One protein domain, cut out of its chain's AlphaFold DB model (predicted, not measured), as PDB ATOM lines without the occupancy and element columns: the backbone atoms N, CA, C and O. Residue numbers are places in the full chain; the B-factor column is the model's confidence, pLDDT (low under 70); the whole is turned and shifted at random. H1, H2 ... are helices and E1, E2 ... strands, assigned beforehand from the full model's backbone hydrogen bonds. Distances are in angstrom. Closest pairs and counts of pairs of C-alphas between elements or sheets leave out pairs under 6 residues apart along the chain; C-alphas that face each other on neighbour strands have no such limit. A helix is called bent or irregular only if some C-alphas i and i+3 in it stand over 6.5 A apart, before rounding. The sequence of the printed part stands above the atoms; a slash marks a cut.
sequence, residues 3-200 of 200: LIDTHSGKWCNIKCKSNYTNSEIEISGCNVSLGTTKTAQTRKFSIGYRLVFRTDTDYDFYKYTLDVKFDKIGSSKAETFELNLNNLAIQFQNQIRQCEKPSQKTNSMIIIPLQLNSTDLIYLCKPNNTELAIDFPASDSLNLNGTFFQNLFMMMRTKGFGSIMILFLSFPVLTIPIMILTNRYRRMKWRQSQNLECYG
ATOM      1  N   LEU A   3      -1.226  28.021 -51.290       63.28
ATOM      2  CA  LEU A   3      -2.084  29.120 -51.723       63.28
ATOM      3  C   LEU A   3      -1.196  30.346 -51.948       63.28
ATOM      4  O   LEU A   3      -0.644  30.922 -51.009       63.28
ATOM      5  N   ILE A   4      -1.023  30.723 -53.212       68.19
ATOM      6  CA  ILE A   4      -0.203  31.874 -53.600       68.19
ATOM      7  C   ILE A   4      -1.143  32.974 -54.078       68.19
ATOM      8  O   ILE A   4      -1.824  32.802 -55.088       68.19
ATOM      9  N   ASP A   5      -1.147  34.103 -53.373       71.50
ATOM     10  CA  ASP A   5      -1.746  35.335 -53.873       71.50
ATOM     11  C   ASP A   5      -0.681  36.125 -54.640       71.50
ATOM     12  O   ASP A   5       0.230  36.741 -54.081       71.50
ATOM     13  N   THR A   6      -0.793  36.095 -55.964       69.94
ATOM     14  CA  THR A   6       0.155  36.762 -56.856       69.94
ATOM     15  C   THR A   6       0.070  38.286 -56.800       69.94
ATOM     16  O   THR A   6       1.021  38.942 -57.222       69.94
ATOM     17  N   HIS A   7      -1.022  38.871 -56.295       75.25
ATOM     18  CA  HIS A   7      -1.205  40.326 -56.304       75.25
ATOM     19  C   HIS A   7      -0.572  41.028 -55.103       75.25
ATOM     20  O   HIS A   7      -0.009  42.112 -55.260       75.25
ATOM     21  N   SER A   8      -0.613  40.425 -53.914       82.56
ATOM     22  CA  SER A   8      -0.063  41.047 -52.700       82.56
ATOM     23  C   SER A   8       1.435  40.799 -52.503       82.56
ATOM     24  O   SER A   8       2.067  41.425 -51.647       82.56
ATOM     25  N   GLY A   9       2.019  39.866 -53.262       86.38
ATOM     26  CA  GLY A   9       3.366  39.369 -52.999       86.38
ATOM     27  C   GLY A   9       3.477  38.688 -51.633       86.38
ATOM     28  O   GLY A   9       4.594  38.533 -51.137       86.38
ATOM     29  N   LYS A  10       2.354  38.309 -51.012       86.31
ATOM     30  CA  LYS A  10       2.288  37.475 -49.812       86.31
ATOM     31  C   LYS A  10       1.989  36.036 -50.225       86.31
ATOM     32  O   LYS A  10       1.358  35.785 -51.248       86.31
ATOM     33  N   TRP A  11       2.441  35.080 -49.429       88.00
ATOM     34  CA  TRP A  11       2.152  33.669 -49.659       88.00
ATOM     35  C   TRP A  11       1.759  32.980 -48.356       88.00
ATOM     36  O   TRP A  11       2.218  33.351 -47.270       88.00
ATOM     37  N   CYS A  12       0.902  31.967 -48.483       86.75
ATOM     38  CA  CYS A  12       0.458  31.128 -47.382       86.75
ATOM     39  C   CYS A  12       0.589  29.653 -47.774       86.75
ATOM     40  O   CYS A  12       0.071  29.199 -48.796       86.75
ATOM     41  N   ASN A  13       1.286  28.876 -46.950       88.44
ATOM     42  CA  ASN A  13       1.427  27.438 -47.144       88.44
ATOM     43  C   ASN A  13       0.853  26.700 -45.940       88.44
ATOM     44  O   ASN A  13       1.324  26.882 -44.818       88.44
ATOM     45  N   ILE A  14      -0.140  25.847 -46.185       87.81
ATOM     46  CA  ILE A  14      -0.806  25.064 -45.146       87.81
ATOM     47  C   ILE A  14      -0.533  23.582 -45.402       87.81
ATOM     48  O   ILE A  14      -0.900  23.013 -46.443       87.81
ATOM     49  N   LYS A  15       0.109  22.934 -44.430       91.38
ATOM     50  CA  LYS A  15       0.427  21.502 -44.454       91.38
ATOM     51  C   LYS A  15      -0.207  20.815 -43.256       91.38
ATOM     52  O   LYS A  15       0.237  21.026 -42.139       91.38
ATOM     53  N   CYS A  16      -1.195  19.967 -43.501       91.69
ATOM     54  CA  CYS A  16      -1.870  19.191 -42.463       91.69
ATOM     55  C   CYS A  16      -1.535  17.707 -42.568       91.69
ATOM     56  O   CYS A  16      -1.256  17.201 -43.663       91.69
ATOM     57  N   LYS A  17      -1.611  17.012 -41.435       93.19
ATOM     58  CA  LYS A  17      -1.749  15.559 -41.396       93.19
ATOM     59  C   LYS A  17      -3.204  15.205 -41.661       93.19
ATOM     60  O   LYS A  17      -4.116  15.998 -41.436       93.19
ATOM     61  N   SER A  18      -3.400  14.013 -42.191       92.56
ATOM     62  CA  SER A  18      -4.733  13.478 -42.414       92.56
ATOM     63  C   SER A  18      -4.702  11.979 -42.220       92.56
ATOM     64  O   SER A  18      -3.712  11.330 -42.568       92.56
ATOM     65  N   ASN A  19      -5.766  11.461 -41.627       94.56
ATOM     66  CA  ASN A  19      -5.936  10.049 -41.353       94.56
ATOM     67  C   ASN A  19      -7.296   9.605 -41.888       94.56
ATOM     68  O   ASN A  19      -8.279  10.335 -41.780       94.56
ATOM     69  N   TYR A  20      -7.336   8.422 -42.491       92.38
ATOM     70  CA  TYR A  20      -8.542   7.863 -43.084       92.38
ATOM     71  C   TYR A  20      -8.839   6.514 -42.474       92.38
ATOM     72  O   TYR A  20      -8.002   5.611 -42.483       92.38
ATOM     73  N   THR A  21     -10.066   6.375 -42.013       95.06
ATOM     74  CA  THR A  21     -10.643   5.112 -41.586       95.06
ATOM     75  C   THR A  21     -11.891   4.837 -42.419       95.06
ATOM     76  O   THR A  21     -12.347   5.678 -43.193       95.06
ATOM     77  N   ASN A  22     -12.480   3.656 -42.254       92.88
ATOM     78  CA  ASN A  22     -13.695   3.295 -42.985       92.88
ATOM     79  C   ASN A  22     -14.877   4.236 -42.675       92.88
ATOM     80  O   ASN A  22     -15.740   4.442 -43.528       92.88
ATOM     81  N   SER A  23     -14.917   4.809 -41.470       94.06
ATOM     82  CA  SER A  23     -16.015   5.650 -40.985       94.06
ATOM     83  C   SER A  23     -15.681   7.136 -40.916       94.06
ATOM     84  O   SER A  23     -16.600   7.947 -40.836       94.06
ATOM     85  N   GLU A  24     -14.400   7.513 -40.899       94.25
ATOM     86  CA  GLU A  24     -13.979   8.876 -40.568       94.25
ATOM     87  C   GLU A  24     -12.739   9.333 -41.345       94.25
ATOM     88  O   GLU A  24     -11.815   8.562 -41.606       94.25
ATOM     89  N   ILE A  25     -12.709  10.626 -41.658       93.69
ATOM     90  CA  ILE A  25     -11.550  11.383 -42.120       93.69
ATOM     91  C   ILE A  25     -11.179  12.369 -41.024       93.69
ATOM     92  O   ILE A  25     -11.971  13.242 -40.676       93.69
ATOM     93  N   GLU A  26      -9.957  12.271 -40.528       93.94
ATOM     94  CA  GLU A  26      -9.371  13.239 -39.609       93.94
ATOM     95  C   GLU A  26      -8.395  14.143 -40.369       93.94
ATOM     96  O   GLU A  26      -7.591  13.663 -41.171       93.94
ATOM     97  N   ILE A  27      -8.435  15.447 -40.102       92.06
ATOM     98  CA  ILE A  27      -7.423  16.427 -40.505       92.06
ATOM     99  C   ILE A  27      -6.860  17.053 -39.232       92.06
ATOM    100  O   ILE A  27      -7.610  17.611 -38.434       92.06
ATOM    101  N   SER A  28      -5.547  16.975 -39.038       92.88
ATOM    102  CA  SER A  28      -4.912  17.414 -37.796       92.88
ATOM    103  C   SER A  28      -3.477  17.892 -37.987       92.88
ATOM    104  O   SER A  28      -2.896  17.754 -39.067       92.88
ATOM    105  N   GLY A  29      -2.898  18.505 -36.949       90.62
ATOM    106  CA  GLY A  29      -1.490  18.918 -36.931       90.62
ATOM    107  C   GLY A  29      -1.111  19.817 -38.111       90.62
ATOM    108  O   GLY A  29      -0.147  19.534 -38.830       90.62
ATOM    109  N   CYS A  30      -1.912  20.855 -38.355       90.06
ATOM    110  CA  CYS A  30      -1.723  21.756 -39.484       90.06
ATOM    111  C   CYS A  30      -0.614  22.771 -39.196       90.06
ATOM    112  O   CYS A  30      -0.744  23.619 -38.321       90.06
ATOM    113  N   ASN A  31       0.455  22.733 -39.984       91.81
ATOM    114  CA  ASN A  31       1.502  23.744 -39.991       91.81
ATOM    115  C   ASN A  31       1.179  24.813 -41.037       91.81
ATOM    116  O   ASN A  31       1.122  24.518 -42.236       91.81
ATOM    117  N   VAL A  32       1.004  26.049 -40.582       89.00
ATOM    118  CA  VAL A  32       0.778  27.229 -41.417       89.00
ATOM    119  C   VAL A  32       2.078  28.014 -41.502       89.00
ATOM    120  O   VAL A  32       2.675  28.366 -40.489       89.00
ATOM    121  N   SER A  33       2.545  28.270 -42.716       90.19
ATOM    122  CA  SER A  33       3.691  29.134 -42.983       90.19
ATOM    123  C   SER A  33       3.226  30.357 -43.756       90.19
ATOM    124  O   SER A  33       2.610  30.212 -44.811       90.19
ATOM    125  N   LEU A  34       3.523  31.541 -43.230       88.75
ATOM    126  CA  LEU A  34       3.199  32.829 -43.836       88.75
ATOM    127  C   LEU A  34       4.495  33.547 -44.206       88.75
ATOM    128  O   LEU A  34       5.456  33.543 -43.429       88.75
ATOM    129  N   GLY A  35       4.518  34.200 -45.360       89.12
ATOM    130  CA  GLY A  35       5.670  34.989 -45.771       89.12
ATOM    131  C   GLY A  35       5.337  36.023 -46.833       89.12
ATOM    132  O   GLY A  35       4.225  36.093 -47.355       89.12
ATOM    133  N   THR A  36       6.335  36.844 -47.152       89.62
ATOM    134  CA  THR A  36       6.274  37.766 -48.286       89.62
ATOM    135  C   THR A  36       7.358  37.398 -49.285       89.62
ATOM    136  O   THR A  36       8.407  36.887 -48.920       89.62
ATOM    137  N   THR A  37       7.124  37.660 -50.561       87.88
ATOM    138  CA  THR A  37       8.104  37.473 -51.641       87.88
ATOM    139  C   THR A  37       9.307  38.408 -51.504       87.88
ATOM    140  O   THR A  37      10.381  38.103 -52.010       87.88
ATOM    141  N   LYS A  38       9.142  39.537 -50.802       89.75
ATOM    142  CA  LYS A  38      10.188  40.550 -50.600       89.75
ATOM    143  C   LYS A  38      11.150  40.207 -49.463       89.75
ATOM    144  O   LYS A  38      12.253  40.743 -49.435       89.75
ATOM    145  N   THR A  39      10.745  39.365 -48.511       87.62
ATOM    146  CA  THR A  39      11.543  39.041 -47.323       87.62
ATOM    147  C   THR A  39      11.743  37.536 -47.193       87.62
ATOM    148  O   THR A  39      10.824  36.751 -47.380       87.62
ATOM    149  N   ALA A  40      12.945  37.111 -46.799       84.56
ATOM    150  CA  ALA A  40      13.204  35.700 -46.491       84.56
ATOM    151  C   ALA A  40      12.521  35.239 -45.184       84.56
ATOM    152  O   ALA A  40      12.500  34.050 -44.865       84.56
ATOM    153  N   GLN A  41      11.977  36.177 -44.401       85.88
ATOM    154  CA  GLN A  41      11.372  35.874 -43.115       85.88
ATOM    155  C   GLN A  41      10.047  35.137 -43.312       85.88
ATOM    156  O   GLN A  41       9.074  35.680 -43.830       85.88
ATOM    157  N   THR A  42      10.024  33.890 -42.851       90.19
ATOM    158  CA  THR A  42       8.832  33.046 -42.823       90.19
ATOM    159  C   THR A  42       8.373  32.896 -41.383       90.19
ATOM    160  O   THR A  42       9.151  32.467 -40.527       90.19
ATOM    161  N   ARG A  43       7.109  33.212 -41.114       88.62
ATOM    162  CA  ARG A  43       6.467  32.915 -39.830       88.62
ATOM    163  C   ARG A  43       5.816  31.547 -39.915       88.62
ATOM    164  O   ARG A  43       5.225  31.213 -40.939       88.62
ATOM    165  N   LYS A  44       5.961  30.749 -38.862       90.88
ATOM    166  CA  LYS A  44       5.431  29.388 -38.797       90.88
ATOM    167  C   LYS A  44       4.542  29.260 -37.575       90.88
ATOM    168  O   LYS A  44       4.946  29.639 -36.482       90.88
ATOM    169  N   PHE A  45       3.372  28.686 -37.784       89.00
ATOM    170  CA  PHE A  45       2.382  28.420 -36.760       89.00
ATOM    171  C   PHE A  45       1.954  26.964 -36.861       89.00
ATOM    172  O   PHE A  45       1.898  26.404 -37.957       89.00
ATOM    173  N   SER A  46       1.653  26.361 -35.720       90.31
ATOM    174  CA  SER A  46       1.047  25.036 -35.650       90.31
ATOM    175  C   SER A  46      -0.367  25.194 -35.112       90.31
ATOM    176  O   SER A  46      -0.579  25.901 -34.133       90.31
ATOM    177  N   ILE A  47      -1.318  24.546 -35.770       88.81
ATOM    178  CA  ILE A  47      -2.714  24.440 -35.363       88.81
ATOM    179  C   ILE A  47      -2.904  22.996 -34.894       88.81
ATOM    180  O   ILE A  47      -2.841  22.064 -35.706       88.81
ATOM    181  N   GLY A  48      -3.085  22.807 -33.586       87.88
ATOM    182  CA  GLY A  48      -3.200  21.479 -32.969       87.88
ATOM    183  C   GLY A  48      -4.578  20.814 -33.090       87.88
ATOM    184  O   GLY A  48      -4.706  19.632 -32.774       87.88
ATOM    185  N   TYR A  49      -5.590  21.537 -33.577       89.19
ATOM    186  CA  TYR A  49      -6.953  21.025 -33.716       89.19
ATOM    187  C   TYR A  49      -7.047  19.771 -34.581       89.19
ATOM    188  O   TYR A  49      -6.333  19.613 -35.578       89.19
ATOM    189  N   ARG A  50      -8.007  18.918 -34.218       92.81
ATOM    190  CA  ARG A  50      -8.405  17.733 -34.978       92.81
ATOM    191  C   ARG A  50      -9.803  17.948 -35.541       92.81
ATOM    192  O   ARG A  50     -10.773  18.018 -34.794       92.81
ATOM    193  N   LEU A  51      -9.901  18.075 -36.859       90.44
ATOM    194  CA  LEU A  51     -11.166  18.162 -37.582       90.44
ATOM    195  C   LEU A  51     -11.559  16.760 -38.039       90.44
ATOM    196  O   LEU A  51     -10.819  16.154 -38.813       90.44
ATOM    197  N   VAL A  52     -12.709  16.256 -37.591       92.94
ATOM    198  CA  VAL A  52     -13.190  14.920 -37.975       92.94
ATOM    199  C   VAL A  52     -14.471  15.011 -38.796       92.94
ATOM    200  O   VAL A  52     -15.447  15.657 -38.407       92.94
ATOM    201  N   PHE A  53     -14.461  14.326 -39.938       92.00
ATOM    202  CA  PHE A  53     -15.577  14.174 -40.863       92.00
ATOM    203  C   PHE A  53     -15.971  12.704 -40.926       92.00
ATOM    204  O   PHE A  53     -15.129  11.850 -41.183       92.00
ATOM    205  N   ARG A  54     -17.248  12.391 -40.750       93.12
ATOM    206  CA  ARG A  54     -17.772  11.041 -40.926       93.12
ATOM    207  C   ARG A  54     -18.056  10.770 -42.396       93.12
ATOM    208  O   ARG A  54     -18.694  11.575 -43.066       93.12
ATOM    209  N   THR A  55     -17.650   9.608 -42.886       93.38
ATOM    210  CA  THR A  55     -17.846   9.194 -44.284       93.38
ATOM    211  C   THR A  55     -19.301   8.859 -44.618       93.38
ATOM    212  O   THR A  55     -19.649   8.732 -45.785       93.38
ATOM    213  N   ASP A  56     -20.170   8.734 -43.614       93.69
ATOM    214  CA  ASP A  56     -21.602   8.470 -43.781       93.69
ATOM    215  C   ASP A  56     -22.458   9.746 -43.850       93.69
ATOM    216  O   ASP A  56     -23.690   9.660 -43.909       93.69
ATOM    217  N   THR A  57     -21.819  10.919 -43.819       91.75
ATOM    218  CA  THR A  57     -22.471  12.223 -43.694       91.75
ATOM    219  C   THR A  57     -22.094  13.134 -44.858       91.75
ATOM    220  O   THR A  57     -20.918  13.381 -45.095       91.75
ATOM    221  N   ASP A  58     -23.086  13.680 -45.558       90.56
ATOM    222  CA  ASP A  58     -22.871  14.748 -46.536       90.56
ATOM    223  C   ASP A  58     -22.740  16.097 -45.826       90.56
ATOM    224  O   ASP A  58     -23.574  16.456 -44.989       90.56
ATOM    225  N   TYR A  59     -21.702  16.853 -46.173       89.81
ATOM    226  CA  TYR A  59     -21.410  18.156 -45.584       89.81
ATOM    227  C   TYR A  59     -21.637  19.269 -46.602       89.81
ATOM    228  O   TYR A  59     -21.060  19.240 -47.691       89.81
ATOM    229  N   ASP A  60     -22.414  20.280 -46.220       86.50
ATOM    230  CA  ASP A  60     -22.614  21.499 -47.005       86.50
ATOM    231  C   ASP A  60     -22.349  22.739 -46.137       86.50
ATOM    232  O   ASP A  60     -23.173  23.168 -45.324       86.50
ATOM    233  N   PHE A  61     -21.145  23.295 -46.268       81.81
ATOM    234  CA  PHE A  61     -20.693  24.447 -45.500       81.81
ATOM    235  C   PHE A  61     -20.910  25.743 -46.279       81.81
ATOM    236  O   PHE A  61     -20.190  26.072 -47.227       81.81
ATOM    237  N   TYR A  62     -21.857  26.548 -45.798       81.62
ATOM    238  CA  TYR A  62     -22.086  27.902 -46.292       81.62
ATOM    239  C   TYR A  62     -21.536  28.943 -45.308       81.62
ATOM    240  O   TYR A  62     -22.134  29.149 -44.249       81.62
ATOM    241  N   LYS A  63     -20.443  29.624 -45.680       83.56
ATOM    242  CA  LYS A  63     -19.812  30.739 -44.942       83.56
ATOM    243  C   LYS A  63     -19.358  30.374 -43.523       83.56
ATOM    244  O   LYS A  63     -19.914  30.861 -42.534       83.56
ATOM    245  N   TYR A  64     -18.349  29.517 -43.436       84.69
ATOM    246  CA  TYR A  64     -17.652  29.238 -42.180       84.69
ATOM    247  C   TYR A  64     -16.356  30.035 -42.116       84.69
ATOM    248  O   TYR A  64     -15.620  30.092 -43.099       84.69
ATOM    249  N   THR A  65     -16.062  30.583 -40.945       85.31
ATOM    250  CA  THR A  65     -14.785  31.233 -40.654       85.31
ATOM    251  C   THR A  65     -14.151  30.555 -39.466       85.31
ATOM    252  O   THR A  65     -14.737  30.489 -38.386       85.31
ATOM    253  N   LEU A  66     -12.947  30.038 -39.674       85.50
ATOM    254  CA  LEU A  66     -12.083  29.630 -38.578       85.50
ATOM    255  C   LEU A  66     -11.195  30.829 -38.245       85.50
ATOM    256  O   LEU A  66     -10.361  31.212 -39.064       85.50
ATOM    257  N   ASP A  67     -11.417  31.434 -37.082       86.81
ATOM    258  CA  ASP A  67     -10.657  32.597 -36.610       86.81
ATOM    259  C   ASP A  67      -9.569  32.118 -35.646       86.81
ATOM    260  O   ASP A  67      -9.855  31.726 -34.511       86.81
ATOM    261  N   VAL A  68      -8.323  32.097 -36.117       84.88
ATOM    262  CA  VAL A  68      -7.148  31.734 -35.324       84.88
ATOM    263  C   VAL A  68      -6.483  33.012 -34.837       84.88
ATOM    264  O   VAL A  68      -5.956  33.798 -35.625       84.88
ATOM    265  N   LYS A  69      -6.433  33.204 -33.521       84.38
ATOM    266  CA  LYS A  69      -5.730  34.349 -32.930       84.38
ATOM    267  C   LYS A  69      -4.312  33.938 -32.566       84.38
ATOM    268  O   LYS A  69      -4.123  32.959 -31.842       84.38
ATOM    269  N   PHE A  70      -3.320  34.675 -33.062       80.69
ATOM    270  CA  PHE A  70      -1.940  34.476 -32.643       80.69
ATOM    271  C   PHE A  70      -1.671  35.285 -31.378       80.69
ATOM    272  O   PHE A  70      -1.902  36.498 -31.336       80.69
ATOM    273  N   ASP A  71      -1.154  34.618 -30.346       75.94
ATOM    274  CA  ASP A  71      -0.663  35.315 -29.163       75.94
ATOM    275  C   ASP A  71       0.439  36.298 -29.573       75.94
ATOM    276  O   ASP A  71       1.266  36.015 -30.446       75.94
ATOM    277  N   LYS A  72       0.440  37.489 -28.966       71.50
ATOM    278  CA  LYS A  72       1.398  38.549 -29.300       71.50
ATOM    279  C   LYS A  72       2.823  38.088 -28.986       71.50
ATOM    280  O   LYS A  72       3.264  38.170 -27.843       71.50
ATOM    281  N   ILE A  73       3.576  37.683 -30.005       62.94
ATOM    282  CA  ILE A  73       5.019  37.461 -29.882       62.94
ATOM    283  C   ILE A  73       5.729  38.749 -30.309       62.94
ATOM    284  O   ILE A  73       6.018  38.966 -31.482       62.94
ATOM    285  N   GLY A  74       5.993  39.631 -29.343       68.19
ATOM    286  CA  GLY A  74       6.950  40.736 -29.499       68.19
ATOM    287  C   GLY A  74       6.513  41.952 -30.331       68.19
ATOM    288  O   GLY A  74       7.307  42.878 -30.481       68.19
ATOM    289  N   SER A  75       5.277  42.013 -30.837       59.62
ATOM    290  CA  SER A  75       4.718  43.180 -31.543       59.62
ATOM    291  C   SER A  75       3.393  43.647 -30.919       59.62
ATOM    292  O   SER A  75       2.625  42.878 -30.342       59.62
ATOM    293  N   SER A  76       3.125  44.956 -30.975       64.19
ATOM    294  CA  SER A  76       2.045  45.615 -30.220       64.19
ATOM    295  C   SER A  76       0.623  45.288 -30.703       64.19
ATOM    296  O   SER A  76      -0.341  45.513 -29.958       64.19
ATOM    297  N   LYS A  77       0.464  44.704 -31.898       75.38
ATOM    298  CA  LYS A  77      -0.831  44.323 -32.483       75.38
ATOM    299  C   LYS A  77      -0.963  42.803 -32.529       75.38
ATOM    300  O   LYS A  77      -0.031  42.121 -32.933       75.38
ATOM    301  N   ALA A  78      -2.108  42.297 -32.074       75.38
ATOM    302  CA  ALA A  78      -2.442  40.889 -32.235       75.38
ATOM    303  C   ALA A  78      -2.646  40.626 -33.728       75.38
ATOM    304  O   ALA A  78      -3.354  41.384 -34.391       75.38
ATOM    305  N   GLU A  79      -1.988  39.597 -34.238       77.12
ATOM    306  CA  GLU A  79      -2.204  39.127 -35.599       77.12
ATOM    307  C   GLU A  79      -3.286  38.051 -35.547       77.12
ATOM    308  O   GLU A  79      -3.302  37.209 -34.644       77.12
ATOM    309  N   THR A  80      -4.213  38.099 -36.493       82.88
ATOM    310  CA  THR A  80      -5.246  37.080 -36.660       82.88
ATOM    311  C   THR A  80      -5.039  36.392 -37.997       82.88
ATOM    312  O   THR A  80      -4.581  37.000 -38.965       82.88
ATOM    313  N   PHE A  81      -5.327  35.099 -38.035       83.12
ATOM    314  CA  PHE A  81      -5.396  34.317 -39.253       83.12
ATOM    315  C   PHE A  81      -6.813  33.802 -39.395       83.12
ATOM    316  O   PHE A  81      -7.290  33.010 -38.583       83.12
ATOM    317  N   GLU A  82      -7.471  34.248 -40.453       86.12
ATOM    318  CA  GLU A  82      -8.827  33.830 -40.768       86.12
ATOM    319  C   GLU A  82      -8.798  32.852 -41.940       86.12
ATOM    320  O   GLU A  82      -8.264  33.150 -43.013       86.12
ATOM    321  N   LEU A  83      -9.392  31.675 -41.735       83.00
ATOM    322  CA  LEU A  83      -9.657  30.716 -42.799       83.00
ATOM    323  C   LEU A  83     -11.138  30.755 -43.159       83.00
ATOM    324  O   LEU A  83     -11.983  30.239 -42.427       83.00
ATOM    325  N   ASN A  84     -11.435  31.327 -44.321       83.69
ATOM    326  CA  ASN A  84     -12.795  31.408 -44.834       83.69
ATOM    327  C   ASN A  84     -13.111  30.204 -45.730       83.69
ATOM    328  O   ASN A  84     -12.545  30.024 -46.808       83.69
ATOM    329  N   LEU A  85     -14.044  29.372 -45.270       81.25
ATOM    330  CA  LEU A  85     -14.611  28.245 -46.000       81.25
ATOM    331  C   LEU A  85     -15.938  28.689 -46.627       81.25
ATOM    332  O   LEU A  85     -17.011  28.636 -46.015       81.25
ATOM    333  N   ASN A  86     -15.847  29.155 -47.869       81.38
ATOM    334  CA  ASN A  86     -16.995  29.586 -48.656       81.38
ATOM    335  C   ASN A  86     -17.444  28.465 -49.600       81.38
ATOM    336  O   ASN A  86     -16.669  28.036 -50.451       81.38
ATOM    337  N   ASN A  87     -18.709  28.046 -49.488       82.31
ATOM    338  CA  ASN A  87     -19.352  27.068 -50.376       82.31
ATOM    339  C   ASN A  87     -18.577  25.739 -50.476       82.31
ATOM    340  O   ASN A  87     -18.308  25.244 -51.574       82.31
ATOM    341  N   LEU A  88     -18.186  25.175 -49.330       83.31
ATOM    342  CA  LEU A  88     -17.497  23.888 -49.285       83.31
ATOM    343  C   LEU A  88     -18.527  22.763 -49.161       83.31
ATOM    344  O   LEU A  88     -19.120  22.582 -48.104       83.31
ATOM    345  N   ALA A  89     -18.687  21.982 -50.225       87.25
ATOM    346  CA  ALA A  89     -19.493  20.766 -50.218       87.25
ATOM    347  C   ALA A  89     -18.583  19.531 -50.242       87.25
ATOM    348  O   ALA A  89     -17.736  19.398 -51.132       87.25
ATOM    349  N   ILE A  90     -18.764  18.625 -49.279       88.00
ATOM    350  CA  ILE A  90     -18.052  17.345 -49.199       88.00
ATOM    351  C   ILE A  90     -19.093  16.234 -49.258       88.00
ATOM    352  O   ILE A  90     -19.972  16.154 -48.404       88.00
ATOM    353  N   GLN A  91     -18.982  15.385 -50.277       89.88
ATOM    354  CA  GLN A  91     -19.875  14.251 -50.489       89.88
ATOM    355  C   GLN A  91     -19.068  12.961 -50.478       89.88
ATOM    356  O   GLN A  91     -18.040  12.852 -51.159       89.88
ATOM    357  N   PHE A  92     -19.551  11.979 -49.727       89.12
ATOM    358  CA  PHE A  92     -18.941  10.656 -49.645       89.12
ATOM    359  C   PHE A  92     -19.752   9.626 -50.426       89.12
ATOM    360  O   PHE A  92     -20.795   9.924 -50.994       89.12
ATOM    361  N   GLN A  93     -19.239   8.401 -50.528       88.44
ATOM    362  CA  GLN A  93     -19.991   7.306 -51.130       88.44
ATOM    363  C   GLN A  93     -20.825   6.616 -50.048       88.44
ATOM    364  O   GLN A  93     -20.266   6.184 -49.047       88.44
ATOM    365  N   ASN A  94     -22.122   6.410 -50.304       88.19
ATOM    366  CA  ASN A  94     -23.064   5.776 -49.361       88.19
ATOM    367  C   ASN A  94     -23.417   6.648 -48.148       88.19
ATOM    368  O   ASN A  94     -23.627   6.126 -47.054       88.19
ATOM    369  N   GLN A  95     -23.499   7.962 -48.335       86.69
ATOM    370  CA  GLN A  95     -24.045   8.835 -47.313       86.69
ATOM    371  C   GLN A  95     -25.464   8.394 -46.925       86.69
ATOM    372  O   GLN A  95     -26.292   8.036 -47.767       86.69
ATOM    373  N   ILE A  96     -25.730   8.417 -45.629       91.50
ATOM    374  CA  ILE A  96     -27.050   8.154 -45.042       91.50
ATOM    375  C   ILE A  96     -27.527   9.342 -44.213       91.50
ATOM    376  O   ILE A  96     -28.696   9.415 -43.843       91.50
ATOM    377  N   ARG A  97     -26.619  10.271 -43.909       90.50
ATOM    378  CA  ARG A  97     -26.880  11.469 -43.124       90.50
ATOM    379  C   ARG A  97     -26.548  12.690 -43.956       90.50
ATOM    380  O   ARG A  97     -25.620  12.677 -44.759       90.50
ATOM    381  N   GLN A  98     -27.284  13.757 -43.706       89.56
ATOM    382  CA  GLN A  98     -26.948  15.082 -44.183       89.56
ATOM    383  C   GLN A  98     -26.652  15.928 -42.955       89.56
ATOM    384  O   GLN A  98     -27.447  15.971 -42.015       89.56
ATOM    385  N   CYS A  99     -25.492  16.568 -42.940       87.62
ATOM    386  CA  CYS A  99     -25.230  17.602 -41.967       87.62
ATOM    387  C   CYS A  99     -26.006  18.848 -42.373       87.62
ATOM    388  O   CYS A  99     -25.581  19.616 -43.239       87.62
ATOM    389  N   GLU A 100     -27.178  19.014 -41.772       71.62
ATOM    390  CA  GLU A 100     -28.008  20.181 -42.003       71.62
ATOM    391  C   GLU A 100     -27.471  21.355 -41.175       71.62
ATOM    392  O   GLU A 100     -27.305  21.272 -39.955       71.62
ATOM    393  N   LYS A 101     -27.145  22.458 -41.854       68.69
ATOM    394  CA  LYS A 101     -26.694  23.692 -41.205       68.69
ATOM    395  C   LYS A 101     -27.803  24.204 -40.264       68.69
ATOM    396  O   LYS A 101     -28.978  24.099 -40.626       68.69
ATOM    397  N   PRO A 102     -27.485  24.854 -39.124       62.53
ATOM    398  CA  PRO A 102     -28.467  25.692 -38.438       62.53
ATOM    399  C   PRO A 102     -29.121  26.641 -39.455       62.53
ATOM    400  O   PRO A 102     -28.423  27.311 -40.219       62.53
ATOM    401  N   SER A 103     -30.458  26.611 -39.521       59.81
ATOM    402  CA  SER A 103     -31.244  27.128 -40.648       59.81
ATOM    403  C   SER A 103     -30.748  28.488 -41.156       59.81
ATOM    404  O   SER A 103     -30.577  29.417 -40.367       59.81
ATOM    405  N   GLN A 104     -30.586  28.620 -42.477       57.12
ATOM    406  CA  GLN A 104     -30.106  29.807 -43.212       57.12
ATOM    407  C   GLN A 104     -30.944  31.093 -43.028       57.12
ATOM    408  O   GLN A 104     -30.745  32.064 -43.756       57.12
ATOM    409  N   LYS A 105     -31.890  31.140 -42.082       62.12
ATOM    410  CA  LYS A 105     -32.774  32.296 -41.866       62.12
ATOM    411  C   LYS A 105     -32.014  33.581 -41.535       62.12
ATOM    412  O   LYS A 105     -32.549  34.667 -41.732       62.12
ATOM    413  N   THR A 106     -30.766  33.477 -41.094       61.09
ATOM    414  CA  THR A 106     -29.844  34.602 -41.002       61.09
ATOM    415  C   THR A 106     -28.629  34.312 -41.878       61.09
ATOM    416  O   THR A 106     -28.033  33.241 -41.816       61.09
ATOM    417  N   ASN A 107     -28.236  35.279 -42.712       67.38
ATOM    418  CA  ASN A 107     -27.003  35.268 -43.514       67.38
ATOM    419  C   ASN A 107     -25.722  35.294 -42.644       67.38
ATOM    420  O   ASN A 107     -24.688  35.812 -43.070       67.38
ATOM    421  N   SER A 108     -25.790  34.789 -41.413       77.00
ATOM    422  CA  SER A 108     -24.725  34.833 -40.433       77.00
ATOM    423  C   SER A 108     -23.606  33.867 -40.812       77.00
ATOM    424  O   SER A 108     -23.808  32.713 -41.215       77.00
ATOM    425  N   MET A 109     -22.399  34.404 -40.711       83.38
ATOM    426  CA  MET A 109     -21.150  33.669 -40.779       83.38
ATOM    427  C   MET A 109     -20.986  32.892 -39.474       83.38
ATOM    428  O   MET A 109     -21.194  33.454 -38.397       83.38
ATOM    429  N   ILE A 110     -20.648  31.606 -39.558       84.44
ATOM    430  CA  ILE A 110     -20.335  30.813 -38.364       84.44
ATOM    431  C   ILE A 110     -18.851  31.008 -38.075       84.44
ATOM    432  O   ILE A 110     -18.019  30.595 -38.879       84.44
ATOM    433  N   ILE A 111     -18.538  31.647 -36.947       86.38
ATOM    434  CA  ILE A 111     -17.165  31.897 -36.506       86.38
ATOM    435  C   ILE A 111     -16.797  30.845 -35.462       86.38
ATOM    436  O   ILE A 111     -17.442  30.755 -34.416       86.38
ATOM    437  N   ILE A 112     -15.764  30.057 -35.745       85.19
ATOM    438  CA  ILE A 112     -15.196  29.081 -34.813       85.19
ATOM    439  C   ILE A 112     -13.855  29.643 -34.330       85.19
ATOM    440  O   ILE A 112     -12.913  29.696 -35.125       85.19
ATOM    441  N   PRO A 113     -13.752  30.088 -33.063       86.62
ATOM    442  CA  PRO A 113     -12.493  30.574 -32.521       86.62
ATOM    443  C   PRO A 113     -11.532  29.403 -32.300       86.62
ATOM    444  O   PRO A 113     -11.899  28.398 -31.690       86.62
ATOM    445  N   LEU A 114     -10.299  29.550 -32.777       85.94
ATOM    446  CA  LEU A 114      -9.242  28.551 -32.680       85.94
ATOM    447  C   LEU A 114      -8.030  29.110 -31.911       85.94
ATOM    448  O   LEU A 114      -7.508  30.180 -32.217       85.94
ATOM    449  N   GLN A 115      -7.557  28.353 -30.925       86.62
ATOM    450  CA  GLN A 115      -6.319  28.559 -30.179       86.62
ATOM    451  C   GLN A 115      -5.198  27.671 -30.741       86.62
ATOM    452  O   GLN A 115      -5.366  26.465 -30.888       86.62
ATOM    453  N   LEU A 116      -4.020  28.232 -31.011       84.06
ATOM    454  CA  LEU A 116      -2.912  27.505 -31.661       84.06
ATOM    455  C   LEU A 116      -2.517  26.196 -30.965       84.06
ATOM    456  O   LEU A 116      -2.294  25.179 -31.622       84.06
ATOM    457  N   ASN A 117      -2.456  26.236 -29.635       82.38
ATOM    458  CA  ASN A 117      -1.954  25.141 -28.803       82.38
ATOM    459  C   ASN A 117      -3.054  24.174 -28.351       82.38
ATOM    460  O   ASN A 117      -2.797  23.299 -27.529       82.38
ATOM    461  N   SER A 118      -4.274  24.336 -28.859       85.12
ATOM    462  CA  SER A 118      -5.362  23.425 -28.543       85.12
ATOM    463  C   SER A 118      -5.196  22.107 -29.305       85.12
ATOM    464  O   SER A 118      -4.875  22.096 -30.491       85.12
ATOM    465  N   THR A 119      -5.440  20.993 -28.617       89.25
ATOM    466  CA  THR A 119      -5.537  19.637 -29.190       89.25
ATOM    467  C   THR A 119      -6.990  19.188 -29.345       89.25
ATOM    468  O   THR A 119      -7.280  17.985 -29.444       89.25
ATOM    469  N   ASP A 120      -7.913  20.147 -29.303       88.81
ATOM    470  CA  ASP A 120      -9.332  19.863 -29.225       88.81
ATOM    471  C   ASP A 120      -9.831  19.194 -30.500       88.81
ATOM    472  O   ASP A 120      -9.377  19.445 -31.625       88.81
ATOM    473  N   LEU A 121     -10.801  18.316 -30.287       89.56
ATOM    474  CA  LEU A 121     -11.502  17.603 -31.330       89.56
ATOM    475  C   LEU A 121     -12.744  18.400 -31.724       89.56
ATOM    476  O   LEU A 121     -13.632  18.629 -30.902       89.56
ATOM    477  N   ILE A 122     -12.815  18.815 -32.985       85.88
ATOM    478  CA  ILE A 122     -13.946  19.564 -33.524       85.88
ATOM    479  C   ILE A 122     -14.711  18.663 -34.487       85.88
ATOM    480  O   ILE A 122     -14.255  18.351 -35.590       85.88
ATOM    481  N   TYR A 123     -15.927  18.315 -34.079       85.38
ATOM    482  CA  TYR A 123     -16.935  17.766 -34.972       85.38
ATOM    483  C   TYR A 123     -17.751  18.911 -35.556       85.38
ATOM    484  O   TYR A 123     -18.472  19.603 -34.838       85.38
ATOM    485  N   LEU A 124     -17.662  19.098 -36.872       81.88
ATOM    486  CA  LEU A 124     -18.400  20.161 -37.562       81.88
ATOM    487  C   LEU A 124     -19.919  19.932 -37.550       81.88
ATOM    488  O   LEU A 124     -20.685  20.880 -37.700       81.88
ATOM    489  N   CYS A 125     -20.343  18.685 -37.342       83.06
ATOM    490  CA  CYS A 125     -21.737  18.272 -37.287       83.06
ATOM    491  C   CYS A 125     -21.910  17.353 -36.086       83.06
ATOM    492  O   CYS A 125     -21.402  16.229 -36.084       83.06
ATOM    493  N   LYS A 126     -22.583  17.844 -35.040       72.31
ATOM    494  CA  LYS A 126     -22.880  17.014 -33.873       72.31
ATOM    495  C   LYS A 126     -23.877  15.923 -34.278       72.31
ATOM    496  O   LYS A 126     -24.836  16.221 -34.989       72.31
ATOM    497  N   PRO A 127     -23.684  14.666 -33.850       66.00
ATOM    498  CA  PRO A 127     -24.726  13.659 -33.991       66.00
ATOM    499  C   PRO A 127     -25.970  14.121 -33.215       66.00
ATOM    500  O   PRO A 127     -25.843  14.604 -32.095       66.00
ATOM    501  N   ASN A 128     -27.159  13.966 -33.809       59.81
ATOM    502  CA  ASN A 128     -28.461  14.490 -33.348       59.81
ATOM    503  C   ASN A 128     -28.896  14.145 -31.903       59.81
ATOM    504  O   ASN A 128     -29.980  14.545 -31.493       59.81
ATOM    505  N   ASN A 129     -28.090  13.429 -31.116       52.25
ATOM    506  CA  ASN A 129     -28.503  12.847 -29.839       52.25
ATOM    507  C   ASN A 129     -27.754  13.418 -28.626       52.25
ATOM    508  O   ASN A 129     -27.769  12.797 -27.567       52.25
ATOM    509  N   THR A 130     -27.069  14.554 -28.749       47.47
ATOM    510  CA  THR A 130     -26.335  15.132 -27.614       47.47
ATOM    511  C   THR A 130     -26.658  16.611 -27.481       47.47
ATOM    512  O   THR A 130     -26.150  17.449 -28.233       47.47
ATOM    513  N   GLU A 131     -27.531  16.918 -26.519       43.53
ATOM    514  CA  GLU A 131     -27.681  18.261 -25.964       43.53
ATOM    515  C   GLU A 131     -26.295  18.840 -25.638       43.53
ATOM    516  O   GLU A 131     -25.354  18.119 -25.310       43.53
ATOM    517  N   LEU A 132     -26.154  20.148 -25.830       45.44
ATOM    518  CA  LEU A 132     -24.910  20.913 -25.770       45.44
ATOM    519  C   LEU A 132     -24.107  20.698 -24.470       45.44
ATOM    520  O   LEU A 132     -24.171  21.511 -23.558       45.44
ATOM    521  N   ALA A 133     -23.253  19.679 -24.444       34.31
ATOM    522  CA  ALA A 133     -22.062  19.630 -23.605       34.31
ATOM    523  C   ALA A 133     -20.843  19.624 -24.532       34.31
ATOM    524  O   ALA A 133     -20.735  18.807 -25.452       34.31
ATOM    525  N   ILE A 134     -19.980  20.624 -24.385       44.56
ATOM    526  CA  ILE A 134     -18.645  20.621 -24.975       44.56
ATOM    527  C   ILE A 134     -17.740  20.090 -23.865       44.56
ATOM    528  O   ILE A 134     -17.242  20.876 -23.070       44.56
ATOM    529  N   ASP A 135     -17.582  18.772 -23.788       41.19
ATOM    530  CA  ASP A 135     -16.599  18.155 -22.899       41.19
ATOM    531  C   ASP A 135     -15.415  17.673 -23.737       41.19
ATOM    532  O   ASP A 135     -15.578  16.922 -24.704       41.19
ATOM    533  N   PHE A 136     -14.223  18.154 -23.388       41.16
ATOM    534  CA  PHE A 136     -12.971  17.888 -24.092       41.16
ATOM    535  C   PHE A 136     -12.182  16.777 -23.385       41.16
ATOM    536  O   PHE A 136     -11.723  16.993 -22.261       41.16
ATOM    537  N   PRO A 137     -11.954  15.607 -24.013       41.53
ATOM    538  CA  PRO A 137     -11.020  14.620 -23.493       41.53
ATOM    539  C   PRO A 137      -9.650  14.700 -24.192       41.53
ATOM    540  O   PRO A 137      -9.545  14.799 -25.419       41.53
ATOM    541  N   ALA A 138      -8.588  14.601 -23.389       37.62
ATOM    542  CA  ALA A 138      -7.201  14.495 -23.839       37.62
ATOM    543  C   ALA A 138      -6.973  13.190 -24.622       37.62
ATOM    544  O   ALA A 138      -7.518  12.145 -24.269       37.62
ATOM    545  N   SER A 139      -6.184  13.227 -25.697       40.22
ATOM    546  CA  SER A 139      -5.795  12.001 -26.410       40.22
ATOM    547  C   SER A 139      -4.429  12.101 -27.076       40.22
ATOM    548  O   SER A 139      -4.062  13.131 -27.641       40.22
ATOM    549  N   ASP A 140      -3.725  10.971 -26.999       30.62
ATOM    550  CA  ASP A 140      -2.367  10.726 -27.468       30.62
ATOM    551  C   ASP A 140      -2.249  10.637 -28.995       30.62
ATOM    552  O   ASP A 140      -3.202  10.332 -29.716       30.62
ATOM    553  N   SER A 141      -1.041  10.911 -29.493       32.59
ATOM    554  CA  SER A 141      -0.737  11.094 -30.917       32.59
ATOM    555  C   SER A 141       0.059   9.931 -31.527       32.59
ATOM    556  O   SER A 141       0.970   9.391 -30.903       32.59
ATOM    557  N   LEU A 142      -0.235   9.589 -32.789       30.33
ATOM    558  CA  LEU A 142       0.554   8.685 -33.639       30.33
ATOM    559  C   LEU A 142       0.919   9.394 -34.957       30.33
ATOM    560  O   LEU A 142       0.107  10.104 -35.549       30.33
ATOM    561  N   ASN A 143       2.165   9.229 -35.411       29.84
ATOM    562  CA  ASN A 143       2.734   9.928 -36.570       29.84
ATOM    563  C   ASN A 143       2.732   9.045 -37.833       29.84
ATOM    564  O   ASN A 143       3.364   7.994 -37.838       29.84
ATOM    565  N   LEU A 144       2.119   9.515 -38.928       34.53
ATOM    566  CA  LEU A 144       2.198   8.912 -40.270       34.53
ATOM    567  C   LEU A 144       2.420   9.993 -41.354       34.53
ATOM    568  O   LEU A 144       1.911  11.110 -41.254       34.53
ATOM    569  N   ASN A 145       3.228   9.668 -42.371       33.88
ATOM    570  CA  ASN A 145       3.812  10.602 -43.348       33.88
ATOM    571  C   ASN A 145       2.957  10.837 -44.624       33.88
ATOM    572  O   ASN A 145       2.658   9.912 -45.367       33.88
ATOM    573  N   GLY A 146       2.729  12.114 -44.971       31.64
ATOM    574  CA  GLY A 146       3.173  12.713 -46.248       31.64
ATOM    575  C   GLY A 146       2.268  12.765 -47.495       31.64
ATOM    576  O   GLY A 146       2.156  13.837 -48.086       31.64
ATOM    577  N   THR A 147       1.668  11.669 -47.970       35.66
ATOM    578  CA  THR A 147       1.203  11.583 -49.388       35.66
ATOM    579  C   THR A 147      -0.315  11.697 -49.607       35.66
ATOM    580  O   THR A 147      -0.809  11.602 -50.731       35.66
ATOM    581  N   PHE A 148      -1.082  11.953 -48.550       40.22
ATOM    582  CA  PHE A 148      -2.514  11.647 -48.510       40.22
ATOM    583  C   PHE A 148      -3.452  12.593 -49.290       40.22
ATOM    584  O   PHE A 148      -4.460  12.131 -49.826       40.22
ATOM    585  N   PHE A 149      -3.138  13.889 -49.446       41.31
ATOM    586  CA  PHE A 149      -4.033  14.823 -50.163       41.31
ATOM    587  C   PHE A 149      -4.276  14.434 -51.634       41.31
ATOM    588  O   PHE A 149      -5.314  14.788 -52.190       41.31
ATOM    589  N   GLN A 150      -3.363  13.681 -52.259       42.38
ATOM    590  CA  GLN A 150      -3.584  13.143 -53.605       42.38
ATOM    591  C   GLN A 150      -4.521  11.923 -53.610       42.38
ATOM    592  O   GLN A 150      -5.301  11.760 -54.547       42.38
ATOM    593  N   ASN A 151      -4.518  11.110 -52.549       34.47
ATOM    594  CA  ASN A 151      -5.352   9.906 -52.446       34.47
ATOM    595  C   ASN A 151      -6.806  10.229 -52.074       34.47
ATOM    596  O   ASN A 151      -7.726   9.619 -52.621       34.47
ATOM    597  N   LEU A 152      -7.032  11.250 -51.237       38.16
ATOM    598  CA  LEU A 152      -8.382  11.739 -50.923       38.16
ATOM    599  C   LEU A 152      -9.126  12.210 -52.194       38.16
ATOM    600  O   LEU A 152     -10.339  12.039 -52.319       38.16
ATOM    601  N   PHE A 153      -8.390  12.727 -53.185       36.97
ATOM    602  CA  PHE A 153      -8.940  13.139 -54.479       36.97
ATOM    603  C   PHE A 153      -9.381  11.954 -55.359       36.97
ATOM    604  O   PHE A 153     -10.281  12.112 -56.184       36.97
ATOM    605  N   MET A 154      -8.795  10.762 -55.176       34.97
ATOM    606  CA  MET A 154      -9.149   9.564 -55.953       34.97
ATOM    607  C   MET A 154     -10.398   8.846 -55.423       34.97
ATOM    608  O   MET A 154     -11.130   8.253 -56.210       34.97
ATOM    609  N   MET A 155     -10.708   8.949 -54.126       34.97
ATOM    610  CA  MET A 155     -11.936   8.361 -53.559       34.97
ATOM    611  C   MET A 155     -13.194   9.215 -53.790       34.97
ATOM    612  O   MET A 155     -14.300   8.676 -53.888       34.97
ATOM    613  N   MET A 156     -13.042  10.533 -53.970       31.69
ATOM    614  CA  MET A 156     -14.155  11.469 -54.200       31.69
ATOM    615  C   MET A 156     -14.724  11.460 -55.637       31.69
ATOM    616  O   MET A 156     -15.475  12.361 -56.023       31.69
ATOM    617  N   ARG A 157     -14.430  10.445 -56.469       39.28
ATOM    618  CA  ARG A 157     -15.069  10.316 -57.790       39.28
ATOM    619  C   ARG A 157     -15.156   8.880 -58.303       39.28
ATOM    620  O   ARG A 157     -14.177   8.351 -58.792       39.28
ATOM    621  N   THR A 158     -16.362   8.310 -58.243       34.84
ATOM    622  CA  THR A 158     -17.235   7.915 -59.375       34.84
ATOM    623  C   THR A 158     -18.140   6.769 -58.932       34.84
ATOM    624  O   THR A 158     -17.799   5.601 -59.095       34.84
ATOM    625  N   LYS A 159     -19.336   7.088 -58.433       36.91
ATOM    626  CA  LYS A 159     -20.468   6.181 -58.625       36.91
ATOM    627  C   LYS A 159     -21.150   6.544 -59.934       36.91
ATOM    628  O   LYS A 159     -21.485   7.702 -60.161       36.91
ATOM    629  N   GLY A 160     -21.319   5.527 -60.772       45.66
ATOM    630  CA  GLY A 160     -22.103   5.581 -61.998       45.66
ATOM    631  C   GLY A 160     -21.261   5.447 -63.258       45.66
ATOM    632  O   GLY A 160     -21.071   6.441 -63.931       45.66
ATOM    633  N   PHE A 161     -20.751   4.245 -63.548       45.34
ATOM    634  CA  PHE A 161     -20.635   3.657 -64.902       45.34
ATOM    635  C   PHE A 161     -20.173   2.188 -64.781       45.34
ATOM    636  O   PHE A 161     -19.192   1.760 -65.376       45.34
ATOM    637  N   GLY A 162     -20.878   1.401 -63.960       42.16
ATOM    638  CA  GLY A 162     -20.566  -0.016 -63.731       42.16
ATOM    639  C   GLY A 162     -21.108  -0.990 -64.786       42.16
ATOM    640  O   GLY A 162     -20.857  -2.181 -64.666       42.16
ATOM    641  N   SER A 163     -21.835  -0.536 -65.816       45.00
ATOM    642  CA  SER A 163     -22.578  -1.452 -66.709       45.00
ATOM    643  C   SER A 163     -22.327  -1.307 -68.212       45.00
ATOM    644  O   SER A 163     -23.036  -1.933 -68.986       45.00
ATOM    645  N   ILE A 164     -21.324  -0.546 -68.669       51.84
ATOM    646  CA  ILE A 164     -21.088  -0.358 -70.123       51.84
ATOM    647  C   ILE A 164     -19.803  -1.051 -70.605       51.84
ATOM    648  O   ILE A 164     -19.298  -0.741 -71.666       51.84
ATOM    649  N   MET A 165     -19.261  -2.043 -69.895       49.12
ATOM    650  CA  MET A 165     -18.038  -2.733 -70.355       49.12
ATOM    651  C   MET A 165     -18.229  -3.646 -71.586       49.12
ATOM    652  O   MET A 165     -17.257  -4.184 -72.096       49.12
ATOM    653  N   ILE A 166     -19.452  -3.798 -72.110       52.06
ATOM    654  CA  ILE A 166     -19.739  -4.722 -73.225       52.06
ATOM    655  C   ILE A 166     -19.918  -3.995 -74.581       52.06
ATOM    656  O   ILE A 166     -19.874  -4.630 -75.628       52.06
ATOM    657  N   LEU A 167     -20.012  -2.655 -74.618       53.28
ATOM    658  CA  LEU A 167     -20.226  -1.881 -75.864       53.28
ATOM    659  C   LEU A 167     -18.960  -1.182 -76.418       53.28
ATOM    660  O   LEU A 167     -19.048  -0.357 -77.327       53.28
ATOM    661  N   PHE A 168     -17.769  -1.493 -75.893       51.25
ATOM    662  CA  PHE A 168     -16.541  -0.703 -76.106       51.25
ATOM    663  C   PHE A 168     -15.656  -1.072 -77.303       51.25
ATOM    664  O   PHE A 168     -14.557  -0.535 -77.413       51.25
ATOM    665  N   LEU A 169     -16.102  -1.911 -78.238       54.88
ATOM    666  CA  LEU A 169     -15.287  -2.195 -79.429       54.88
ATOM    667  C   LEU A 169     -15.550  -1.250 -80.617       54.88
ATOM    668  O   LEU A 169     -14.740  -1.219 -81.536       54.88
ATOM    669  N   SER A 170     -16.599  -0.413 -80.586       57.25
ATOM    670  CA  SER A 170     -16.912   0.533 -81.682       57.25
ATOM    671  C   SER A 170     -16.972   2.020 -81.287       57.25
ATOM    672  O   SER A 170     -17.012   2.885 -82.158       57.25
ATOM    673  N   PHE A 171     -16.906   2.356 -79.993       56.12
ATOM    674  CA  PHE A 171     -17.060   3.730 -79.483       56.12
ATOM    675  C   PHE A 171     -15.804   4.628 -79.300       56.12
ATOM    676  O   PHE A 171     -15.984   5.779 -78.875       56.12
ATOM    677  N   PRO A 172     -14.542   4.226 -79.575       58.69
ATOM    678  CA  PRO A 172     -13.397   5.056 -79.182       58.69
ATOM    679  C   PRO A 172     -13.251   6.361 -79.987       58.69
ATOM    680  O   PRO A 172     -12.643   7.304 -79.493       58.69
ATOM    681  N   VAL A 173     -13.849   6.487 -81.178       70.56
ATOM    682  CA  VAL A 173     -13.664   7.689 -82.020       70.56
ATOM    683  C   VAL A 173     -14.501   8.887 -81.541       70.56
ATOM    684  O   VAL A 173     -14.072  10.032 -81.667       70.56
ATOM    685  N   LEU A 174     -15.666   8.654 -80.925       67.75
ATOM    686  CA  LEU A 174     -16.571   9.731 -80.487       67.75
ATOM    687  C   LEU A 174     -16.392  10.127 -79.014       67.75
ATOM    688  O   LEU A 174     -16.728  11.245 -78.624       67.75
ATOM    689  N   THR A 175     -15.844   9.243 -78.181       75.06
ATOM    690  CA  THR A 175     -15.749   9.479 -76.731       75.06
ATOM    691  C   THR A 175     -14.536  10.320 -76.330       75.06
ATOM    692  O   THR A 175     -14.627  11.095 -75.375       75.06
ATOM    693  N   ILE A 176     -13.434  10.259 -77.086       78.12
ATOM    694  CA  ILE A 176     -12.208  11.033 -76.821       78.12
ATOM    695  C   ILE A 176     -12.465  12.557 -76.775       78.12
ATOM    696  O   ILE A 176     -12.105  13.182 -75.771       78.12
ATOM    697  N   PRO A 177     -13.121  13.198 -77.766       81.06
ATOM    698  CA  PRO A 177     -13.367  14.642 -77.711       81.06
ATOM    699  C   PRO A 177     -14.334  15.047 -76.586       81.06
ATOM    700  O   PRO A 177     -14.117  16.070 -75.931       81.06
ATOM    701  N   ILE A 178     -15.349  14.227 -76.284       80.75
ATOM    702  CA  ILE A 178     -16.289  14.476 -75.175       80.75
ATOM    703  C   ILE A 178     -15.565  14.384 -73.826       80.75
ATOM    704  O   ILE A 178     -15.799  15.207 -72.936       80.75
ATOM    705  N   MET A 179     -14.638  13.438 -73.676       76.69
ATOM    706  CA  MET A 179     -13.807  13.310 -72.480       76.69
ATOM    707  C   MET A 179     -12.881  14.524 -72.308       76.69
ATOM    708  O   MET A 179     -12.758  15.044 -71.200       76.69
ATOM    709  N   ILE A 180     -12.289  15.048 -73.386       80.06
ATOM    710  CA  ILE A 180     -11.452  16.261 -73.328       80.06
ATOM    711  C   ILE A 180     -12.288  17.493 -72.943       80.06
ATOM    712  O   ILE A 180     -11.861  18.285 -72.093       80.06
ATOM    713  N   LEU A 181     -13.489  17.647 -73.508       76.81
ATOM    714  CA  LEU A 181     -14.383  18.773 -73.210       76.81
ATOM    715  C   LEU A 181     -14.936  18.715 -71.784       76.81
ATOM    716  O   LEU A 181     -14.886  19.714 -71.064       76.81
ATOM    717  N   THR A 182     -15.387  17.547 -71.328       76.50
ATOM    718  CA  THR A 182     -15.857  17.368 -69.946       76.50
ATOM    719  C   THR A 182     -14.727  17.547 -68.941       76.50
ATOM    720  O   THR A 182     -14.943  18.169 -67.902       76.50
ATOM    721  N   ASN A 183     -13.504  17.101 -69.245       64.88
ATOM    722  CA  ASN A 183     -12.357  17.311 -68.365       64.88
ATOM    723  C   ASN A 183     -11.935  18.794 -68.317       64.88
ATOM    724  O   ASN A 183     -11.629  19.307 -67.239       64.88
ATOM    725  N   ARG A 184     -12.012  19.531 -69.439       69.62
ATOM    726  CA  ARG A 184     -11.817  20.995 -69.457       69.62
ATOM    727  C   ARG A 184     -12.893  21.736 -68.659       69.62
ATOM    728  O   ARG A 184     -12.548  22.579 -67.833       69.62
ATOM    729  N   TYR A 185     -14.168  21.390 -68.835       59.53
ATOM    730  CA  TYR A 185     -15.280  22.007 -68.101       59.53
ATOM    731  C   TYR A 185     -15.181  21.755 -66.586       59.53
ATOM    732  O   TYR A 185     -15.326  22.654 -65.759       59.53
ATOM    733  N   ARG A 186     -14.824  20.526 -66.214       56.12
ATOM    734  CA  ARG A 186     -14.640  20.075 -64.829       56.12
ATOM    735  C   ARG A 186     -13.431  20.726 -64.150       56.12
ATOM    736  O   ARG A 186     -13.502  21.013 -62.957       56.12
ATOM    737  N   ARG A 187     -12.363  21.014 -64.904       48.62
ATOM    738  CA  ARG A 187     -11.194  21.776 -64.433       48.62
ATOM    739  C   ARG A 187     -11.518  23.267 -64.232       48.62
ATOM    740  O   ARG A 187     -10.959  23.871 -63.322       48.62
ATOM    741  N   MET A 188     -12.442  23.845 -65.010       45.12
ATOM    742  CA  MET A 188     -12.906  25.231 -64.823       45.12
ATOM    743  C   MET A 188     -13.813  25.391 -63.596       45.12
ATOM    744  O   MET A 188     -13.570  26.281 -62.786       45.12
ATOM    745  N   LYS A 189     -14.767  24.476 -63.372       40.06
ATOM    746  CA  LYS A 189     -15.634  24.503 -62.174       40.06
ATOM    747  C   LYS A 189     -14.853  24.315 -60.861       40.06
ATOM    748  O   LYS A 189     -15.245  24.850 -59.832       40.06
ATOM    749  N   TRP A 190     -13.718  23.610 -60.899       36.56
ATOM    750  CA  TRP A 190     -12.835  23.435 -59.736       36.56
ATOM    751  C   TRP A 190     -12.029  24.687 -59.369       36.56
ATOM    752  O   TRP A 190     -11.768  24.903 -58.192       36.56
ATOM    753  N   ARG A 191     -11.678  25.547 -60.337       37.41
ATOM    754  CA  ARG A 191     -10.993  26.821 -60.040       37.41
ATOM    755  C   ARG A 191     -11.900  27.850 -59.368       37.41
ATOM    756  O   ARG A 191     -11.394  28.783 -58.769       37.41
ATOM    757  N   GLN A 192     -13.217  27.677 -59.454       34.41
ATOM    758  CA  GLN A 192     -14.195  28.636 -58.938       34.41
ATOM    759  C   GLN A 192     -14.736  28.275 -57.541       34.41
ATOM    760  O   GLN A 192     -15.467  29.067 -56.959       34.41
ATOM    761  N   SER A 193     -14.390  27.100 -56.993       37.16
ATOM    762  CA  SER A 193     -14.974  26.571 -55.745       37.16
ATOM    763  C   SER A 193     -14.004  26.512 -54.557       37.16
ATOM    764  O   SER A 193     -14.320  25.896 -53.545       37.16
ATOM    765  N   GLN A 194     -12.824  27.127 -54.659       40.84
ATOM    766  CA  GLN A 194     -11.858  27.208 -53.560       40.84
ATOM    767  C   GLN A 194     -11.265  28.617 -53.472       40.84
ATOM    768  O   GLN A 194     -10.064  28.804 -53.634       40.84
ATOM    769  N   ASN A 195     -12.104  29.614 -53.181       37.34
ATOM    770  CA  ASN A 195     -11.612  30.878 -52.625       37.34
ATOM    771  C   ASN A 195     -11.325  30.657 -51.134       37.34
ATOM    772  O   ASN A 195     -12.074  31.099 -50.267       37.34
ATOM    773  N   LEU A 196     -10.270  29.888 -50.854       51.78
ATOM    774  CA  LEU A 196      -9.602  29.906 -49.560       51.78
ATOM    775  C   LEU A 196      -8.697  31.133 -49.581       51.78
ATOM    776  O   LEU A 196      -7.577  31.094 -50.085       51.78
ATOM    777  N   GLU A 197      -9.233  32.247 -49.110       48.75
ATOM    778  CA  GLU A 197      -8.483  33.485 -48.974       48.75
ATOM    779  C   GLU A 197      -7.858  33.503 -47.581       48.75
ATOM    780  O   GLU A 197      -8.561  33.406 -46.574       48.75
ATOM    781  N   CYS A 198      -6.530  33.572 -47.529       53.97
ATOM    782  CA  CYS A 198      -5.802  33.789 -46.289       53.97
ATOM    783  C   CYS A 198      -5.582  35.291 -46.129       53.97
ATOM    784  O   CYS A 198      -4.784  35.880 -46.862       53.97
ATOM    785  N   TYR A 199      -6.273  35.894 -45.170       54.94
ATOM    786  CA  TYR A 199      -6.043  37.278 -44.774       54.94
ATOM    787  C   TYR A 199      -5.107  37.303 -43.563       54.94
ATOM    788  O   TYR A 199      -5.298  36.545 -42.613       54.94
ATOM    789  N   GLY A 200      -4.070  38.139 -43.637       49.44
ATOM    790  CA  GLY A 200      -3.061  38.335 -42.593       49.44
ATOM    791  C   GLY A 200      -2.348  39.670 -42.728       49.44
ATOM    792  O   GLY A 200      -2.281  40.216 -43.862       49.44
TER     793      GLY A 200
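What this domain is: This is residues 3 to 200 of the 200 residues of an uncharacterized protein of Thelohanellus kitauei (UniProt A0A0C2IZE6). You are looking at a loosely folded body of strands, with the long, twisted sheet E1 E2 E3 E4 E5 E12 on one side and two small sheets, E9 E6 E10 and E8 E7 E11, on the other. From this body a long arm, residues 160 to 192, sticks out, and most of it is H2. The 198 printed residues hold twelve named strands followed by two named helices, under half of the residues in named elements, class mixed; the large sheet is branched, and both small sheets are mixed. The whole is loose, with a radius of gyration of the C-alphas of 20.5 A and spans of 71 by 50 by 41 A.

How they stand to each other: Begin at E3, residues 24 to 36, which has E2, residues 10 to 20, on one side and E4, residues 42 to 47, and E5, residues 50 to 54, on the other. With E1, residues 3 to 5, the strands E1 E2 E3 E4 form a meander, each the antiparallel neighbour of the one before. Look for N 3 and O 12 at 3.0 A, N 13 and O 33 at 2.8 A, N 32 and O 45 at 2.8 A, and N 25 and O 53 at 2.8 A. E12, residues 121 to 123, is parallel to E5, with N 122 and O 50 at 2.8 A. E4 runs on into E5 at 55 degrees. In the next sheet E6, residues 57 to 61, is inner, antiparallel to E9, residues 88 to 90, with N 61 and O 88 at 2.8 A, and parallel to E10, residues 97 to 99, with N 58 and O 97 at 2.8 A. E6 runs on at 73 degrees into E7, residues 64 to 69. E7 forms a hairpin with E8, residues 80 to 85, with N 66 and O 83 at 2.9 A, and is parallel to E11, residues 110 to 115, with N 65 and O 110 at 2.8 A. H1, residues 148 to 155, only grazes the large sheet; its closest C-alphas to E2 are Phe 148 and Ser 18, 6.7 A apart. H2, residues 172 to 191, is on no sheet and apart from H1. O i to N i+4 pairs are within hydrogen-bond range in 2 of 4 for H1 and 13 of 16 for H2.

Where its parts are: Find C-alpha 24 at (-13.979, 8.876, -40.568); from there E3 runs 36.1 A to C-alpha 36. E2 measures 32.2 A. H2 runs 29.1 A from C-alpha 172 at (-13.397, 5.056, -79.182) to C-alpha 191 at (-10.993, 26.821, -60.040); it is neither bent nor irregular, but only just: C-alphas 174 and 177 are 6.5 A apart.

The domain as a whole: The two C-alphas farthest apart, Ser 76 and Ser 170, are 71.0 A apart. The printed part has no cut; the links E12 to H1 and H1 to H2 are long. The mean pLDDT of the printed part is 70.9, and 79 residues are under 70, among them 127 to 172 and 183 to 200.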